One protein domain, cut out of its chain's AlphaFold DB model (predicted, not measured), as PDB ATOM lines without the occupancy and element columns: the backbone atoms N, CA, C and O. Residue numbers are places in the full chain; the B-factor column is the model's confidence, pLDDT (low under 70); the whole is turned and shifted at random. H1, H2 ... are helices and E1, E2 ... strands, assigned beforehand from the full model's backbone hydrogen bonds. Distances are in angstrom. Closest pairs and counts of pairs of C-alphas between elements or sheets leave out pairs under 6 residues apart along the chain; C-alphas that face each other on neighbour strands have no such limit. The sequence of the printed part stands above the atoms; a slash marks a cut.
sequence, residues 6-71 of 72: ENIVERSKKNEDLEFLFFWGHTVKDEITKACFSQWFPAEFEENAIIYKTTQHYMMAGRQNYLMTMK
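What this domain is: This is residues 6 to 71 of the 72 residues of an uncharacterized protein of Chryseobacterium takakiae (UniProt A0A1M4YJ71). This is an open, strung-out chain: at one end the small hairpin E1 E2 leads into long H3, whose residues 62 to 69 stick out with residues 70 and 71; at the other, H1 sits alone, joined by looping residues 14 to 33 to tiny H2. The printed part has 66 residues, with H1, H2, E1, E2, H3 in chain order and an antiparallel sheet. It is mostly helix and extended, with radius of gyration of the C-alphas 17.3 A and spans of 51, 33 and 18 A.

How they stand to each other: Look first at the hairpin of E1, residues 45 to 47, and E2, residues 50 to 52, antiparallel at 145 degrees; N 45 and O 52 are within hydrogen-bond range at 3.1 A. H3, residues 55 to 69, comes closest to E2 at the C-alphas of Tyr 58 and Tyr 52, 6.0 A. H1, residues 6 to 13, and H2, residues 34 to 37, are apart. In H1 and H3 every O i to N i+4 pair is within range; H2 is too short for one.

Where its parts are: Find C-alpha 6 at (217.075, 214.129, 231.504), where H1 begins its 10.7 A. H3 runs 21.3 A to C-alpha 69 at (174.721, 210.861, 225.154).

The domain as a whole: The farthest C-alphas, Lys 14 and Lys 71, are 52.6 A apart. The printed part has no cut; H1 to H2 is a long link. Look for pLDDT under 70 at residues 26, 28 to 29 and 63 to 71.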
ATOM      1  N   GLU A   6     215.664 214.046 231.123       91.50
ATOM      2  CA  GLU A   6     217.075 214.129 231.504       91.50
ATOM      3  C   GLU A   6     217.339 215.400 232.318       91.50
ATOM      4  O   GLU A   6     217.880 215.330 233.421       91.50
ATOM      5  N   ASN A   7     216.853 216.548 231.833       89.06
ATOM      6  CA  ASN A   7     217.000 217.830 232.518       89.06
ATOM      7  C   ASN A   7     216.300 217.834 233.883       89.06
ATOM      8  O   ASN A   7     216.831 218.376 234.849       89.06
ATOM      9  N   ILE A   8     215.112 217.234 233.992       88.50
ATOM     10  CA  ILE A   8     214.371 217.151 235.258       88.50
ATOM     11  C   ILE A   8     215.114 216.270 236.270       88.50
ATOM     12  O   ILE A   8     215.233 216.641 237.439       88.50
ATOM     13  N   VAL A   9     215.648 215.130 235.825       88.50
ATOM     14  CA  VAL A   9     216.418 214.216 236.678       88.50
ATOM     15  C   VAL A   9     217.702 214.880 237.171       88.50
ATOM     16  O   VAL A   9     218.021 214.774 238.355       88.50
ATOM     17  N   GLU A  10     218.428 215.589 236.305       91.19
ATOM     18  CA  GLU A  10     219.646 216.301 236.705       91.19
ATOM     19  C   GLU A  10     219.373 217.419 237.712       91.19
ATOM     20  O   GLU A  10     220.080 217.523 238.715       91.19
ATOM     21  N   ARG A  11     218.336 218.230 237.485       89.88
ATOM     22  CA  ARG A  11     217.971 219.334 238.388       89.88
ATOM     23  C   ARG A  11     217.465 218.832 239.742       89.88
ATOM     24  O   ARG A  11     217.836 219.379 240.774       89.88
ATOM     25  N   SER A  12     216.707 217.733 239.745       86.62
ATOM     26  CA  SER A  12     216.290 217.039 240.971       86.62
ATOM     27  C   SER A  12     217.496 216.530 241.771       86.62
ATOM     28  O   SER A  12     217.592 216.775 242.970       86.62
ATOM     29  N   LYS A  13     218.487 215.911 241.109       88.50
ATOM     30  CA  LYS A  13     219.741 215.471 241.757       88.50
ATOM     31  C   LYS A  13     220.557 216.625 242.344       88.50
ATOM     32  O   LYS A  13     221.247 216.429 243.339       88.50
ATOM     33  N   LYS A  14     220.490 217.809 241.731       91.81
ATOM     34  CA  LYS A  14     221.134 219.039 242.220       91.81
ATOM     35  C   LYS A  14     220.364 219.714 243.360       91.81
ATOM     36  O   LYS A  14     220.840 220.721 243.874       91.81
ATOM     37  N   ASN A  15     219.223 219.153 243.770       85.25
ATOM     38  CA  ASN A  15     218.347 219.693 244.808       85.25
ATOM     39  C   ASN A  15     217.909 221.141 244.511       85.25
ATOM     40  O   ASN A  15     217.771 221.958 245.419       85.25
ATOM     41  N   GLU A  16     217.748 221.464 243.222       88.31
ATOM     42  CA  GLU A  16     217.219 222.753 242.777       88.31
ATOM     43  C   GLU A  16     215.738 222.884 243.156       88.31
ATOM     44  O   GLU A  16     215.006 221.892 243.163       88.31
ATOM     45  N   ASP A  17     215.271 224.115 243.385       83.69
ATOM     46  CA  ASP A  17     213.840 224.387 243.521       83.69
ATOM     47  C   ASP A  17     213.127 224.119 242.188       83.69
ATOM     48  O   ASP A  17     213.325 224.798 241.172       83.69
ATOM     49  N   LEU A  18     212.297 223.079 242.187       86.31
ATOM     50  CA  LEU A  18     211.493 222.668 241.045       86.31
ATOM     51  C   LEU A  18     210.069 223.210 241.196       86.31
ATOM     52  O   LEU A  18     209.426 223.023 242.222       86.31
ATOM     53  N   GLU A  19     209.535 223.802 240.126       86.19
ATOM     54  CA  GLU A  19     208.147 224.296 240.053       86.19
ATOM     55  C   GLU A  19     207.089 223.171 240.042       86.19
ATOM     56  O   GLU A  19     205.898 223.430 239.886       86.19
ATOM     57  N   PHE A  20     207.499 221.906 240.163       83.69
ATOM     58  CA  PHE A  20     206.616 220.746 240.126       83.69
ATOM     59  C   PHE A  20     206.901 219.803 241.289       83.69
ATOM     60  O   PHE A  20     208.035 219.612 241.724       83.69
ATOM     61  N   LEU A  21     205.833 219.177 241.772       83.75
ATOM     62  CA  LEU A  21     205.868 218.265 242.898       83.75
ATOM     63  C   LEU A  21     205.854 216.819 242.404       83.75
ATOM     64  O   LEU A  21     204.911 216.398 241.740       83.75
ATOM     65  N   PHE A  22     206.859 216.032 242.781       82.62
ATOM     66  CA  PHE A  22     206.805 214.587 242.584       82.62
ATOM     67  C   PHE A  22     205.864 213.951 243.609       82.62
ATOM     68  O   PHE A  22     206.084 214.052 244.821       82.62
ATOM     69  N   PHE A  23     204.838 213.264 243.115       85.44
ATOM     70  CA  PHE A  23     203.963 212.412 243.906       85.44
ATOM     71  C   PHE A  23     203.670 211.134 243.118       85.44
ATOM     72  O   PHE A  23     203.430 211.166 241.913       85.44
ATOM     73  N   TRP A  24     203.744 209.992 243.797       78.69
ATOM     74  CA  TRP A  24     203.417 208.692 243.226       78.69
ATOM     75  C   TRP A  24     202.868 207.788 244.324       78.69
ATOM     76  O   TRP A  24     203.383 207.780 245.442       78.69
ATOM     77  N   GLY A  25     201.840 207.012 243.990       71.81
ATOM     78  CA  GLY A  25     201.148 206.141 244.935       71.81
ATOM     79  C   GLY A  25     199.929 206.792 245.590       71.81
ATOM     80  O   GLY A  25     199.738 208.005 245.578       71.81
ATOM     81  N   HIS A  26     199.073 205.933 246.136       65.50
ATOM     82  CA  HIS A  26     197.791 206.279 246.752       65.50
ATOM     83  C   HIS A  26     197.732 205.802 248.209       65.50
ATOM     84  O   HIS A  26     196.656 205.508 248.718       65.50
ATOM     85  N   THR A  27     198.880 205.662 248.878       70.69
ATOM     86  CA  THR A  27     198.913 205.245 250.281       70.69
ATOM     87  C   THR A  27     198.300 206.346 251.134       70.69
ATOM     88  O   THR A  27     198.956 207.328 251.480       70.69
ATOM     89  N   VAL A  28     197.015 206.183 251.426       64.94
ATOM     90  CA  VAL A  28     196.270 207.054 252.320       64.94
ATOM     91  C   VAL A  28     196.812 206.822 253.726       64.94
ATOM     92  O   VAL A  28     196.841 205.696 254.216       64.94
ATOM     93  N   LYS A  29     197.286 207.896 254.343       68.75
ATOM     94  CA  LYS A  29     197.473 207.986 255.790       68.75
ATOM     95  C   LYS A  29     196.331 208.846 256.326       68.75
ATOM     96  O   LYS A  29     195.774 209.628 255.559       68.75
ATOM     97  N   ASP A  30     196.050 208.782 257.622       70.56
ATOM     98  CA  ASP A  30     195.081 209.677 258.285       70.56
ATOM     99  C   ASP A  30     195.534 211.159 258.317       70.56
ATOM    100  O   ASP A  30     194.936 212.000 258.978       70.56
ATOM    101  N   GLU A  31     196.595 211.496 257.580       79.94
ATOM    102  CA  GLU A  31     197.188 212.820 257.468       79.94
ATOM    103  C   GLU A  31     197.178 213.289 256.009       79.94
ATOM    104  O   GLU A  31     197.347 212.502 255.068       79.94
ATOM    105  N   ILE A  32     197.054 214.605 255.810       83.38
ATOM    106  CA  ILE A  32     197.192 215.214 254.487       83.38
ATOM    107  C   ILE A  32     198.649 215.067 254.035       83.38
ATOM    108  O   ILE A  32     199.567 215.659 254.598       83.38
ATOM    109  N   THR A  33     198.858 214.289 252.975       86.25
ATOM    110  CA  THR A  33     200.161 214.100 252.327       86.25
ATOM    111  C   THR A  33     200.075 214.482 250.852       86.25
ATOM    112  O   THR A  33     198.997 214.766 250.339       86.25
ATOM    113  N   LYS A  34     201.196 214.408 250.118       86.38
ATOM    114  CA  LYS A  34     201.227 214.611 248.654       86.38
ATOM    115  C   LYS A  34     200.287 213.666 247.884       86.38
ATOM    116  O   LYS A  34     200.007 213.910 246.716       86.38
ATOM    117  N   ALA A  35     199.784 212.604 248.520       85.50
ATOM    118  CA  ALA A  35     198.753 211.744 247.950       85.50
ATOM    119  C   ALA A  35     197.415 212.475 247.725       85.50
ATOM    120  O   ALA A  35     196.613 211.974 246.944       85.50
ATOM    121  N   CYS A  36     197.180 213.650 248.331       86.75
ATOM    122  CA  CYS A  36     195.973 214.456 248.107       86.75
ATOM    123  C   CYS A  36     195.796 214.930 246.658       86.75
ATOM    124  O   CYS A  36     194.677 215.190 246.231       86.75
ATOM    125  N   PHE A  37     196.879 214.965 245.878       87.44
ATOM    126  CA  PHE A  37     196.834 215.246 244.440       87.44
ATOM    127  C   PHE A  37     196.377 214.040 243.599       87.44
ATOM    128  O   PHE A  37     196.194 214.160 242.388       87.44
ATOM    129  N   SER A  38     196.197 212.864 244.210       86.44
ATOM    130  CA  SER A  38     195.683 211.674 243.534       86.44
ATOM    131  C   SER A  38     194.166 211.733 243.373       86.44
ATOM    132  O   SER A  38     193.439 212.034 244.314       86.44
ATOM    133  N   GLN A  39     193.668 211.297 242.215       87.25
ATOM    134  CA  GLN A  39     192.229 211.126 241.954       87.25
ATOM    135  C   GLN A  39     191.554 210.100 242.881       87.25
ATOM    136  O   GLN A  39     190.326 210.075 242.991       87.25
ATOM    137  N   TRP A  40     192.358 209.241 243.513       86.69
ATOM    138  CA  TRP A  40     191.930 208.203 244.451       86.69
ATOM    139  C   TRP A  40     191.965 208.661 245.911       86.69
ATOM    140  O   TRP A  40     191.614 207.880 246.793       86.69
ATOM    141  N   PHE A  41     192.415 209.888 246.185       87.38
ATOM    142  CA  PHE A  41     192.453 210.402 247.546       87.38
ATOM    143  C   PHE A  41     191.025 210.532 248.108       87.38
ATOM    144  O   PHE A  41     190.157 211.073 247.413       87.38
ATOM    145  N   PRO A  42     190.758 210.038 249.333       88.94
ATOM    146  CA  PRO A  42     189.443 210.121 249.954       88.94
ATOM    147  C   PRO A  42     189.194 211.546 250.450       88.94
ATOM    148  O   PRO A  42     189.500 211.894 251.588       88.94
ATOM    149  N   ALA A  43     188.645 212.373 249.568       89.12
ATOM    150  CA  ALA A  43     188.145 213.702 249.875       89.12
ATOM    151  C   ALA A  43     186.709 213.785 249.366       89.12
ATOM    152  O   ALA A  43     186.470 213.795 248.157       89.12
ATOM    153  N   GLU A  44     185.765 213.791 250.305       92.44
ATOM    154  CA  GLU A  44     184.349 213.887 249.989       92.44
ATOM    155  C   GLU A  44     183.997 215.301 249.527       92.44
ATOM    156  O   GLU A  44     184.420 216.289 250.130       92.44
ATOM    157  N   PHE A  45     183.226 215.392 248.448       93.88
ATOM    158  CA  PHE A  45     182.661 216.646 247.970       93.88
ATOM    159  C   PHE A  45     181.276 216.419 247.369       93.88
ATOM    160  O   PHE A  45     180.922 215.304 246.976       93.88
ATOM    161  N   GLU A  46     180.497 217.492 247.291       95.44
ATOM    162  CA  GLU A  46     179.143 217.483 246.751       95.44
ATOM    163  C   GLU A  46     179.077 218.292 245.454       95.44
ATOM    164  O   GLU A  46     179.584 219.412 245.378       95.44
ATOM    165  N   GLU A  47     178.420 217.735 244.439       93.31
ATOM    166  CA  GLU A  47     178.081 218.442 243.206       93.31
ATOM    167  C   GLU A  47     176.681 218.026 242.750       93.31
ATOM    168  O   GLU A  47     176.384 216.836 242.639       93.31
ATOM    169  N   ASN A  48     175.807 219.000 242.476       91.12
ATOM    170  CA  ASN A  48     174.413 218.762 242.078       91.12
ATOM    171  C   ASN A  48     173.643 217.836 243.049       91.12
ATOM    172  O   ASN A  48     172.912 216.953 242.604       91.12
ATOM    173  N   ALA A  49     173.820 218.022 244.364       92.69
ATOM    174  CA  ALA A  49     173.237 217.185 245.422       92.69
ATOM    175  C   ALA A  49     173.675 215.703 245.407       92.69
ATOM    176  O   ALA A  49     173.046 214.857 246.044       92.69
ATOM    177  N   ILE A  50     174.760 215.375 244.696       91.69
ATOM    178  CA  ILE A  50     175.379 214.048 244.700       91.69
ATOM    179  C   ILE A  50     176.712 214.138 245.435       91.69
ATOM    180  O   ILE A  50     177.576 214.945 245.092       91.69
ATOM    181  N   ILE A  51     176.881 213.272 246.431       94.75
ATOM    182  CA  ILE A  51     178.108 213.161 247.214       94.75
ATOM    183  C   ILE A  51     179.056 212.170 246.533       94.75
ATOM    184  O   ILE A  51     178.704 211.007 246.301       94.75
ATOM    185  N   TYR A  52     180.280 212.611 246.253       93.06
ATOM    186  CA  TYR A  52     181.347 211.793 245.686       93.06
ATOM    187  C   TYR A  52     182.476 211.624 246.697       93.06
ATOM    188  O   TYR A  52     183.019 212.595 247.208       93.06
ATOM    189  N   LYS A  53     182.879 210.373 246.942       92.31
ATOM    190  CA  LYS A  53     183.951 210.043 247.901       92.31
ATOM    191  C   LYS A  53     185.358 210.368 247.393       92.31
ATOM    192  O   LYS A  53     186.284 210.479 248.190       92.31
ATOM    193  N   THR A  54     185.535 210.433 246.071       91.06
ATOM    194  CA  THR A  54     186.798 210.785 245.407       91.06
ATOM    195  C   THR A  54     186.514 211.439 244.052       91.06
ATOM    196  O   THR A  54     185.454 211.216 243.456       91.06
ATOM    197  N   THR A  55     187.487 212.173 243.502       89.50
ATOM    198  CA  THR A  55     187.401 212.743 242.143       89.50
ATOM    199  C   THR A  55     187.146 211.671 241.084       89.50
ATOM    200  O   THR A  55     186.419 211.900 240.120       89.50
ATOM    201  N   GLN A  56     187.702 210.471 241.247       88.25
ATOM    202  CA  GLN A  56     187.470 209.393 240.292       88.25
ATOM    203  C   GLN A  56     186.002 208.945 240.241       88.25
ATOM    204  O   GLN A  56     185.505 208.689 239.143       88.25
ATOM    205  N   HIS A  57     185.304 208.862 241.381       88.69
ATOM    206  CA  HIS A  57     183.880 208.504 241.393       88.69
ATOM    207  C   HIS A  57     183.065 209.503 240.562       88.69
ATOM    208  O   HIS A  57     182.256 209.096 239.730       88.69
ATOM    209  N   TYR A  58     183.362 210.795 240.708       90.44
ATOM    210  CA  TYR A  58     182.780 211.846 239.878       90.44
ATOM    211  C   TYR A  58     183.096 211.663 238.387       90.44
ATOM    212  O   TYR A  58     182.195 211.629 237.550       90.44
ATOM    213  N   MET A  59     184.367 211.442 238.035       89.62
ATOM    214  CA  MET A  59     184.768 211.220 236.639       89.62
ATOM    215  C   MET A  59     184.125 209.970 236.021       89.62
ATOM    216  O   MET A  59     183.880 209.927 234.815       89.62
ATOM    217  N   MET A  60     183.878 208.926 236.815       88.81
ATOM    218  CA  MET A  60     183.175 207.721 236.367       88.81
ATOM    219  C   MET A  60     181.688 207.992 236.126       88.81
ATOM    220  O   MET A  60     181.183 207.595 235.075       88.81
ATOM    221  N   ALA A  61     181.023 208.723 237.023       85.44
ATOM    222  CA  ALA A  61     179.641 209.160 236.825       85.44
ATOM    223  C   ALA A  61     179.500 210.029 235.558       85.44
ATOM    224  O   ALA A  61     178.626 209.790 234.725       85.44
ATOM    225  N   GLY A  62     180.431 210.965 235.341       80.12
ATOM    226  CA  GLY A  62     180.479 211.789 234.129       80.12
ATOM    227  C   GLY A  62     180.749 210.988 232.848       80.12
ATOM    228  O   GLY A  62     180.087 211.209 231.832       80.12
ATOM    229  N   ARG A  63     181.669 210.010 232.883       69.50
ATOM    230  CA  ARG A  63     181.916 209.106 231.740       69.50
ATOM    231  C   ARG A  63     180.680 208.305 231.353       69.50
ATOM    232  O   ARG A  63     180.446 208.097 230.164       69.50
ATOM    233  N   GLN A  64     179.893 207.868 232.332       56.31
ATOM    234  CA  GLN A  64     178.655 207.146 232.067       56.31
ATOM    235  C   GLN A  64     177.615 208.037 231.375       56.31
ATOM    236  O   GLN A  64     176.991 207.589 230.415       56.31
ATOM    237  N   ASN A  65     177.512 209.310 231.766       58.56
ATOM    238  CA  ASN A  65     176.671 210.280 231.060       58.56
ATOM    239  C   ASN A  65     177.135 210.488 229.611       58.56
ATOM    240  O   ASN A  65     176.318 210.421 228.702       58.56
ATOM    241  N   TYR A  66     178.441 210.636 229.366       52.09
ATOM    242  CA  TYR A  66     178.971 210.811 228.005       52.09
ATOM    243  C   TYR A  66     178.697 209.601 227.091       52.09
ATOM    244  O   TYR A  66     178.329 209.768 225.929       52.09
ATOM    245  N   LEU A  67     178.820 208.376 227.621       49.00
ATOM    246  CA  LEU A  67     178.519 207.141 226.882       49.00
ATOM    247  C   LEU A  67     177.025 206.966 226.575       49.00
ATOM    248  O   LEU A  67     176.694 206.324 225.580       49.00
ATOM    249  N   MET A  68     176.132 207.518 227.399       48.66
ATOM    250  CA  MET A  68     174.693 207.528 227.119       48.66
ATOM    251  C   MET A  68     174.326 208.601 226.086       48.66
ATOM    252  O   MET A  68     173.499 208.344 225.218       48.66
ATOM    253  N   THR A  69     174.979 209.768 226.111       52.19
ATOM    254  CA  THR A  69     174.721 210.861 225.154       52.19
ATOM    255  C   THR A  69     175.225 210.550 223.738       52.19
ATOM    256  O   THR A  69     174.641 211.023 222.771       52.19
ATOM    257  N   MET A  70     176.274 209.731 223.588       49.69
ATOM    258  CA  MET A  70     176.819 209.314 222.281       49.69
ATOM    259  C   MET A  70     176.155 208.053 221.690       49.69
ATOM    260  O   MET A  70     176.639 207.519 220.693       49.69
ATOM    261  N   LYS A  71     175.082 207.540 222.309       45.38
ATOM    262  CA  LYS A  71     174.327 206.361 221.841       45.38
ATOM    263  C   LYS A  71     172.999 206.697 221.145       45.38
ATOM    264  O   LYS A  71     172.176 205.800 220.973       45.38
TER     265      LYS A  71